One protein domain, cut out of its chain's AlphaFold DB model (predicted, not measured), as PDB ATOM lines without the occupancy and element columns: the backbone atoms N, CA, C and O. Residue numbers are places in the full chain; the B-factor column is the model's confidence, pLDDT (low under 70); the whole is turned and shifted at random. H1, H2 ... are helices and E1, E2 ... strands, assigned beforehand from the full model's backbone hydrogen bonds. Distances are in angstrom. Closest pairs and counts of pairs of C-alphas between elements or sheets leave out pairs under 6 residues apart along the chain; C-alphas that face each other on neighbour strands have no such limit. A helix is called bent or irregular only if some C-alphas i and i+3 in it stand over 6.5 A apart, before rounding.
ATOM      1  N   ASP A  37     129.130 115.252 117.631       42.28
ATOM      2  CA  ASP A  37     130.372 114.594 117.933       42.28
ATOM      3  C   ASP A  37     131.192 114.521 116.639       42.28
ATOM      4  O   ASP A  37     130.968 113.665 115.779       42.28
ATOM      5  N   SER A  38     132.122 115.465 116.462       47.47
ATOM      6  CA  SER A  38     133.046 115.485 115.326       47.47
ATOM      7  C   SER A  38     133.778 114.141 115.229       47.47
ATOM      8  O   SER A  38     134.161 113.712 114.139       47.47
ATOM      9  N   SER A  39     133.882 113.419 116.355       47.62
ATOM     10  CA  SER A  39     134.398 112.058 116.416       47.62
ATOM     11  C   SER A  39     133.458 111.011 115.794       47.62
ATOM     12  O   SER A  39     133.951 110.047 115.209       47.62
ATOM     13  N   ALA A  40     132.133 111.181 115.825       41.44
ATOM     14  CA  ALA A  40     131.166 110.244 115.243       41.44
ATOM     15  C   ALA A  40     131.160 110.289 113.706       41.44
ATOM     16  O   ALA A  40     131.257 109.240 113.058       41.44
ATOM     17  N   LEU A  41     131.149 111.489 113.110       47.94
ATOM     18  CA  LEU A  41     131.308 111.677 111.657       47.94
ATOM     19  C   LEU A  41     132.643 111.102 111.162       47.94
ATOM     20  O   LEU A  41     132.727 110.512 110.085       47.94
ATOM     21  N   GLN A  42     133.686 111.202 111.983       51.97
ATOM     22  CA  GLN A  42     135.017 110.706 111.662       51.97
ATOM     23  C   GLN A  42     135.172 109.190 111.812       51.97
ATOM     24  O   GLN A  42     135.788 108.546 110.959       51.97
ATOM     25  N   LYS A  43     134.566 108.597 112.846       46.44
ATOM     26  CA  LYS A  43     134.496 107.140 113.023       46.44
ATOM     27  C   LYS A  43     133.755 106.478 111.861       46.44
ATOM     28  O   LYS A  43     134.221 105.459 111.359       46.44
ATOM     29  N   ALA A  44     132.676 107.089 111.373       48.50
ATOM     30  CA  ALA A  44     131.971 106.632 110.174       48.50
ATOM     31  C   ALA A  44     132.766 106.874 108.870       48.50
ATOM     32  O   ALA A  44     132.639 106.105 107.918       48.50
ATOM     33  N   ALA A  45     133.629 107.897 108.825       52.97
ATOM     34  CA  ALA A  45     134.483 108.199 107.673       52.97
ATOM     35  C   ALA A  45     135.734 107.309 107.563       52.97
ATOM     36  O   ALA A  45     136.295 107.176 106.472       52.97
ATOM     37  N   MET A  46     136.186 106.678 108.651       57.69
ATOM     38  CA  MET A  46     137.373 105.815 108.626       57.69
ATOM     39  C   MET A  46     137.254 104.615 107.669       57.69
ATOM     40  O   MET A  46     138.166 104.417 106.858       57.69
ATOM     41  N   PRO A  47     136.136 103.862 107.662       59.72
ATOM     42  CA  PRO A  47     135.879 102.835 106.652       59.72
ATOM     43  C   PRO A  47     135.952 103.376 105.214       59.72
ATOM     44  O   PRO A  47     136.602 102.771 104.361       59.72
ATOM     45  N   LEU A  48     135.369 104.553 104.961       72.81
ATOM     46  CA  LEU A  48     135.336 105.202 103.643       72.81
ATOM     47  C   LEU A  48     136.731 105.636 103.167       72.81
ATOM     48  O   LEU A  48     137.088 105.438 102.006       72.81
ATOM     49  N   GLN A  49     137.565 106.196 104.048       73.00
ATOM     50  CA  GLN A  49     138.937 106.585 103.701       73.00
ATOM     51  C   GLN A  49     139.833 105.373 103.412       73.00
ATOM     52  O   GLN A  49     140.628 105.399 102.467       73.00
ATOM     53  N   CYS A  50     139.704 104.295 104.191       76.81
ATOM     54  CA  CYS A  50     140.435 103.045 103.965       76.81
ATOM     55  C   CYS A  50     140.051 102.387 102.629       76.81
ATOM     56  O   CYS A  50     140.927 101.905 101.901       76.81
ATOM     57  N   GLN A  51     138.765 102.413 102.273       86.25
ATOM     58  CA  GLN A  51     138.271 101.957 100.972       86.25
ATOM     59  C   GLN A  51     138.814 102.821  99.832       86.25
ATOM     60  O   GLN A  51     139.387 102.287  98.885       86.25
ATOM     61  N   LEU A  52     138.750 104.149  99.958       89.50
ATOM     62  CA  LEU A  52     139.265 105.055  98.933       89.50
ATOM     63  C   LEU A  52     140.772 104.878  98.713       89.50
ATOM     64  O   LEU A  52     141.210 104.746  97.574       89.50
ATOM     65  N   ARG A  53     141.581 104.782  99.776       90.38
ATOM     66  CA  ARG A  53     143.016 104.462  99.641       90.38
ATOM     67  C   ARG A  53     143.236 103.113  98.951       90.38
ATOM     68  O   ARG A  53     144.208 102.960  98.218       90.38
ATOM     69  N   SER A  54     142.351 102.140  99.148       90.56
ATOM     70  CA  SER A  54     142.423 100.848  98.456       90.56
ATOM     71  C   SER A  54     142.103 100.969  96.968       90.56
ATOM     72  O   SER A  54     142.876 100.465  96.157       90.56
ATOM     73  N   HIS A  55     141.060 101.713  96.599       90.56
ATOM     74  CA  HIS A  55     140.740 101.995  95.197       90.56
ATOM     75  C   HIS A  55     141.854 102.792  94.509       90.56
ATOM     76  O   HIS A  55     142.287 102.429  93.421       90.56
ATOM     77  N   LEU A  56     142.413 103.814  95.163       91.44
ATOM     78  CA  LEU A  56     143.541 104.576  94.618       91.44
ATOM     79  C   LEU A  56     144.764 103.675  94.367       91.44
ATOM     80  O   LEU A  56     145.404 103.787  93.323       91.44
ATOM     81  N   ARG A  57     145.052 102.714  95.258       92.44
ATOM     82  CA  ARG A  57     146.109 101.711  95.019       92.44
ATOM     83  C   ARG A  57     145.826 100.834  93.799       92.44
ATOM     84  O   ARG A  57     146.749 100.574  93.037       92.44
ATOM     85  N   GLN A  58     144.577 100.413  93.590       91.00
ATOM     86  CA  GLN A  58     144.179  99.645  92.399       91.00
ATOM     87  C   GLN A  58     144.347 100.457  91.106       91.00
ATOM     88  O   GLN A  58     144.695  99.904  90.068       91.00
ATOM     89  N   LEU A  59     144.190 101.780  91.183       88.50
ATOM     90  CA  LEU A  59     144.474 102.718  90.092       88.50
ATOM     91  C   LEU A  59     145.973 103.038  89.942       88.50
ATOM     92  O   LEU A  59     146.352 103.940  89.196       88.50
ATOM     93  N   ASN A  60     146.847 102.308  90.639       88.25
ATOM     94  CA  ASN A  60     148.297 102.494  90.621       88.25
ATOM     95  C   ASN A  60     148.745 103.899  91.081       88.25
ATOM     96  O   ASN A  60     149.797 104.401  90.670       88.25
ATOM     97  N   ILE A  61     147.942 104.543  91.933       91.94
ATOM     98  CA  ILE A  61     148.255 105.827  92.562       91.94
ATOM     99  C   ILE A  61     149.069 105.570  93.829       91.94
ATOM    100  O   ILE A  61     148.729 104.726  94.666       91.94
ATOM    101  N   ASN A  62     150.147 106.332  94.006       91.12
ATOM    102  CA  ASN A  62     151.003 106.218  95.177       91.12
ATOM    103  C   ASN A  62     150.348 106.883  96.393       91.12
ATOM    104  O   ASN A  62     150.556 108.063  96.678       91.12
ATOM    105  N   VAL A  63     149.603 106.095  97.166       91.06
ATOM    106  CA  VAL A  63     148.915 106.572  98.375       91.06
ATOM    107  C   VAL A  63     149.847 107.103  99.466       91.06
ATOM    108  O   VAL A  63     149.382 107.837 100.330       91.06
ATOM    109  N   ARG A  64     151.154 106.795  99.435       90.38
ATOM    110  CA  ARG A  64     152.129 107.377 100.379       90.38
ATOM    111  C   ARG A  64     152.367 108.863 100.125       90.38
ATOM    112  O   ARG A  64     152.847 109.552 101.014       90.38
ATOM    113  N   ARG A  65     152.065 109.346  98.914       92.50
ATOM    114  CA  ARG A  65     152.163 110.763  98.550       92.50
ATOM    115  C   ARG A  65     150.895 111.561  98.882       92.50
ATOM    116  O   ARG A  65     150.887 112.775  98.698       92.50
ATOM    117  N   ILE A  66     149.848 110.892  99.372       93.00
ATOM    118  CA  ILE A  66     148.593 111.511  99.803       93.00
ATOM    119  C   ILE A  66     148.662 111.736 101.313       93.00
ATOM    120  O   ILE A  66     148.648 110.787 102.098       93.00
ATOM    121  N   LEU A  67     148.726 113.003 101.701       92.50
ATOM    122  CA  LEU A  67     148.862 113.465 103.077       92.50
ATOM    123  C   LEU A  67     147.545 113.366 103.845       92.50
ATOM    124  O   LEU A  67     147.521 112.869 104.966       92.50
ATOM    125  N   ASN A  68     146.443 113.790 103.229       92.12
ATOM    126  CA  ASN A  68     145.120 113.768 103.846       92.12
ATOM    127  C   ASN A  68     144.019 113.540 102.802       92.12
ATOM    128  O   ASN A  68     144.179 113.889 101.631       92.12
ATOM    129  N   ILE A  69     142.900 112.967 103.239       91.44
ATOM    130  CA  ILE A  69     141.695 112.737 102.441       91.44
ATOM    131  C   ILE A  69     140.509 113.282 103.229       91.44
ATOM    132  O   ILE A  69     140.274 112.850 104.356       91.44
ATOM    133  N   HIS A  70     139.739 114.185 102.634       89.06
ATOM    134  CA  HIS A  70     138.499 114.666 103.233       89.06
ATOM    135  C   HIS A  70     137.397 114.840 102.185       89.06
ATOM    136  O   HIS A  70     137.655 114.891 100.985       89.06
ATOM    137  N   TYR A  71     136.158 114.906 102.663       88.50
ATOM    138  CA  TYR A  71     134.955 115.005 101.841       88.50
ATOM    139  C   TYR A  71     134.295 116.352 102.132       88.50
ATOM    140  O   TYR A  71     133.610 116.477 103.152       88.50
ATOM    141  N   PRO A  72     134.580 117.395 101.334       86.25
ATOM    142  CA  PRO A  72     134.090 118.728 101.640       86.25
ATOM    143  C   PRO A  72     132.620 118.927 101.243       86.25
ATOM    144  O   PRO A  72     131.932 119.659 101.952       86.25
ATOM    145  N   ASP A  73     132.150 118.227 100.202       85.56
ATOM    146  CA  ASP A  73     130.758 118.183  99.732       85.56
ATOM    147  C   ASP A  73     130.391 116.763  99.236       85.56
ATOM    148  O   ASP A  73     131.238 115.871  99.102       85.56
ATOM    149  N   ARG A  74     129.107 116.532  98.957       83.06
ATOM    150  CA  ARG A  74     128.561 115.321  98.346       83.06
ATOM    151  C   ARG A  74     129.224 115.075  96.995       83.06
ATOM    152  O   ARG A  74     129.212 115.933  96.123       83.06
ATOM    153  N   HIS A  75     129.745 113.864  96.816       85.25
ATOM    154  CA  HIS A  75     130.430 113.421  95.594       85.25
ATOM    155  C   HIS A  75     131.749 114.145  95.278       85.25
ATOM    156  O   HIS A  75     132.355 113.854  94.248       85.25
ATOM    157  N   VAL A  76     132.236 115.014  96.169       88.94
ATOM    158  CA  VAL A  76     133.541 115.664  96.042       88.94
ATOM    159  C   VAL A  76     134.509 115.024  97.029       88.94
ATOM    160  O   VAL A  76     134.207 114.835  98.208       88.94
ATOM    161  N   VAL A  77     135.698 114.685  96.540       91.56
ATOM    162  CA  VAL A  77     136.803 114.194  97.364       91.56
ATOM    163  C   VAL A  77     137.949 115.176  97.237       91.56
ATOM    164  O   VAL A  77     138.478 115.374  96.146       91.56
ATOM    165  N   ALA A  78     138.364 115.750  98.357       92.31
ATOM    166  CA  ALA A  78     139.525 116.615  98.414       92.31
ATOM    167  C   ALA A  78     140.727 115.841  98.964       92.31
ATOM    168  O   ALA A  78     140.694 115.240 100.045       92.31
ATOM    169  N   LEU A  79     141.809 115.857  98.190       93.19
ATOM    170  CA  LEU A  79     143.048 115.154  98.489       93.19
ATOM    171  C   LEU A  79     144.155 116.173  98.718       93.19
ATOM    172  O   LEU A  79     144.473 116.965  97.834       93.19
ATOM    173  N   LEU A  80     144.779 116.116  99.891       93.12
ATOM    174  CA  LEU A  80     146.024 116.828 100.135       93.12
ATOM    175  C   LEU A  80     147.172 115.932  99.678       93.12
ATOM    176  O   LEU A  80     147.347 114.832 100.205       93.12
ATOM    177  N   ILE A  81     147.952 116.390  98.704       94.06
ATOM    178  CA  ILE A  81     149.062 115.636  98.113       94.06
ATOM    179  C   ILE A  81     150.366 116.420  98.232       94.06
ATOM    180  O   ILE A  81     150.361 117.645  98.345       94.06
ATOM    181  N   HIS A  82     151.499 115.723  98.183       92.62
ATOM    182  CA  HIS A  82     152.776 116.411  98.027       92.62
ATOM    183  C   HIS A  82     152.851 117.143  96.679       92.62
ATOM    184  O   HIS A  82     152.471 116.600  95.640       92.62
ATOM    185  N   LYS A  83     153.402 118.361  96.699       90.44
ATOM    186  CA  LYS A  83     153.525 119.235  95.521       90.44
ATOM    187  C   LYS A  83     154.325 118.604  94.375       90.44
ATOM    188  O   LYS A  83     153.967 118.775  93.217       90.44
ATOM    189  N   ASP A  84     155.376 117.847  94.687       92.56
ATOM    190  CA  ASP A  84     156.204 117.145  93.691       92.56
ATOM    191  C   ASP A  84     155.429 116.060  92.924       92.56
ATOM    192  O   ASP A  84     155.821 115.666  91.828       92.56
ATOM    193  N   TYR A  85     154.322 115.576  93.490       94.94
ATOM    194  CA  TYR A  85     153.524 114.497  92.928       94.94
ATOM    195  C   TYR A  85     152.338 114.986  92.086       94.94
ATOM    196  O   TYR A  85     151.738 114.180  91.376       94.94
ATOM    197  N   GLU A  86     152.014 116.282  92.101       93.25
ATOM    198  CA  GLU A  86     150.814 116.827  91.454       93.25
ATOM    199  C   GLU A  86     150.708 116.460  89.966       93.25
ATOM    200  O   GLU A  86     149.685 115.934  89.525       93.25
ATOM    201  N   VAL A  87     151.774 116.681  89.192       94.38
ATOM    202  CA  VAL A  87     151.778 116.446  87.738       94.38
ATOM    203  C   VAL A  87     151.538 114.968  87.410       94.38
ATOM    204  O   VAL A  87     150.723 114.631  86.544       94.38
ATOM    205  N   GLY A  88     152.217 114.071  88.129       93.44
ATOM    206  CA  GLY A  88     152.055 112.626  87.967       93.44
ATOM    207  C   GLY A  88     150.667 112.157  88.399       93.44
ATOM    208  O   GLY A  88     150.030 111.375  87.693       93.44
ATOM    209  N   PHE A  89     150.166 112.687  89.513       93.81
ATOM    210  CA  PHE A  89     148.839 112.391  90.037       93.81
ATOM    211  C   PHE A  89     147.728 112.803  89.063       93.81
ATOM    212  O   PHE A  89     146.902 111.968  88.689       93.81
ATOM    213  N   ARG A  90     147.750 114.044  88.555       94.06
ATOM    214  CA  ARG A  90     146.795 114.528  87.540       94.06
ATOM    215  C   ARG A  90     146.840 113.678  86.268       94.06
ATOM    216  O   ARG A  90     145.796 113.331  85.717       94.06
ATOM    217  N   SER A  91     148.035 113.286  85.827       93.56
ATOM    218  CA  SER A  91     148.209 112.416  84.655       93.56
ATOM    219  C   SER A  91     147.570 111.037  84.859       93.56
ATOM    220  O   SER A  91     146.924 110.510  83.951       93.56
ATOM    221  N   GLN A  92     147.697 110.466  86.059       93.50
ATOM    222  CA  GLN A  92     147.048 109.204  86.416       93.50
ATOM    223  C   GLN A  92     145.525 109.342  86.456       93.50
ATOM    224  O   GLN A  92     144.840 108.536  85.833       93.50
ATOM    225  N   LEU A  93     144.983 110.376  87.104       93.31
ATOM    226  CA  LEU A  93     143.535 110.612  87.125       93.31
ATOM    227  C   LEU A  93     142.961 110.759  85.711       93.31
ATOM    228  O   LEU A  93     141.968 110.112  85.377       93.31
ATOM    229  N   LYS A  94     143.650 111.511  84.843       94.25
ATOM    230  CA  LYS A  94     143.275 111.672  83.433       94.25
ATOM    231  C   LYS A  94     143.242 110.339  82.685       94.25
ATOM    232  O   LYS A  94     142.309 110.098  81.922       94.25
ATOM    233  N   LYS A  95     144.213 109.449  82.924       94.50
ATOM    234  CA  LYS A  95     144.247 108.101  82.329       94.50
ATOM    235  C   LYS A  95     142.985 107.298  82.660       94.50
ATOM    236  O   LYS A  95     142.472 106.592  81.797       94.50
ATOM    237  N   PHE A  96     142.475 107.430  83.882       91.00
ATOM    238  CA  PHE A  96     141.255 106.756  84.338       91.00
ATOM    239  C   PHE A  96     139.978 107.575  84.118       91.00
ATOM    240  O   PHE A  96     138.916 107.169  84.582       91.00
ATOM    241  N   LYS A  97     140.060 108.703  83.394       93.88
ATOM    242  CA  LYS A  97     138.936 109.619  83.132       93.88
ATOM    243  C   LYS A  97     138.262 110.126  84.415       93.88
ATOM    244  O   LYS A  97     137.070 110.415  84.414       93.88
ATOM    245  N   ILE A  98     139.025 110.235  85.502       91.56
ATOM    246  CA  ILE A  98     138.546 110.828  86.749       91.56
ATOM    247  C   ILE A  98     138.651 112.349  86.596       91.56
ATOM    248  O   ILE A  98     139.758 112.846  86.353       91.56
ATOM    249  N   PRO A  99     137.535 113.093  86.697       93.12
ATOM    250  CA  PRO A  99     137.563 114.541  86.582       93.12
ATOM    251  C   PRO A  99     138.304 115.156  87.772       93.12
ATOM    252  O   PRO A  99     138.147 114.720  88.912       93.12
ATOM    253  N   VAL A 100     139.110 116.178  87.493       93.00
ATOM    254  CA  VAL A 100     139.733 117.031  88.509       93.00
ATOM    255  C   VAL A 100     138.962 118.341  88.527       93.00
ATOM    256  O   VAL A 100     138.739 118.929  87.472       93.00
TER     257      VAL A 100
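AT A GLANCE: This is residues 37 to 100 of the 176 residues of an uncharacterized protein of Rhizopus microsporus var. microsporus (UniProt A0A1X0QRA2). A small two-stranded hairpin, E1 and E2, has a long helix, H1, crossing past it on the E1 side, and a shorter helix, H2, set off from the end of E2. The two helices stay apart from each other, with the hairpin next to H1 through E1 and joined to H2 by a tight link. The printed part has 64 residues, with two named helices and two named strands in the order H1, E1, E2, H2; the sheet's order is E1 - E2, antiparallel, and the class is mixed, helices and strands. The whole is only just compact, close to loose, with a radius of gyration of the C-alphas of 12.5 A, and elongated, with spans of 38 by 21 by 20 A.

IN THESE COORDINATES: E1 is residues 66 to 70, 11.1 A from first to last C-alpha, beginning at C-alpha 66 (148.593, 111.511, 99.803). E2 is residues 78 to 81. H1 is residues 38 to 58, 30.0 A long, beginning at C-alpha 38 (133.046, 115.485, 115.326). H1 has a kink of 38 degrees near residue 45; it is neither bent nor irregular, but only just: C-alphas 44 and 47 are 6.5 A apart. H2 is residues 83 to 95, 19.6 A long, ending at C-alpha 95 (144.247, 108.101, 82.329). H2 is irregular: C-alphas 84 and 87 are 7.5 A apart, and its line is a rough one.

HOW THE PARTS SIT: E1 and E2 form a hairpin of antiparallel neighbours, with 166 degrees between their directions. C-alphas 66 and 81 face each other at 4.5 A, and 70 and 78 at 5.3 A. N 67 and O 80, 2.7 A apart, and N 78 and O 70, 2.9 A apart, are within hydrogen-bond range. The closest C-alphas of H1 and E1 are those of Gln 49 and Ile 69, 6.9 A apart, the one pair of theirs within 8 A. Within 10 A there are 12 pairs between H1 and E1, made by residues 42 to 53 of H1. H1 is apart from E2 and from H2, and E1 is apart from H2. Of the O i to N i+4 pairs, 15 of 17 are within hydrogen-bond range in H1 and 7 of 9 in H2.

THE WHOLE: The two C-alphas farthest apart are those of Asp 37 and Lys 95, at 38.8 A. The printed part runs from residue 37 to residue 100 and has no cut. The link from E2 to H2 is tight, with 1 residue; those from H1 to E1 and from E1 to E2 are short, with 7 residues each, and no link is long. The mean pLDDT of the printed part is 83.3; the model's confidence is low, under 70, at residues 37 to 47.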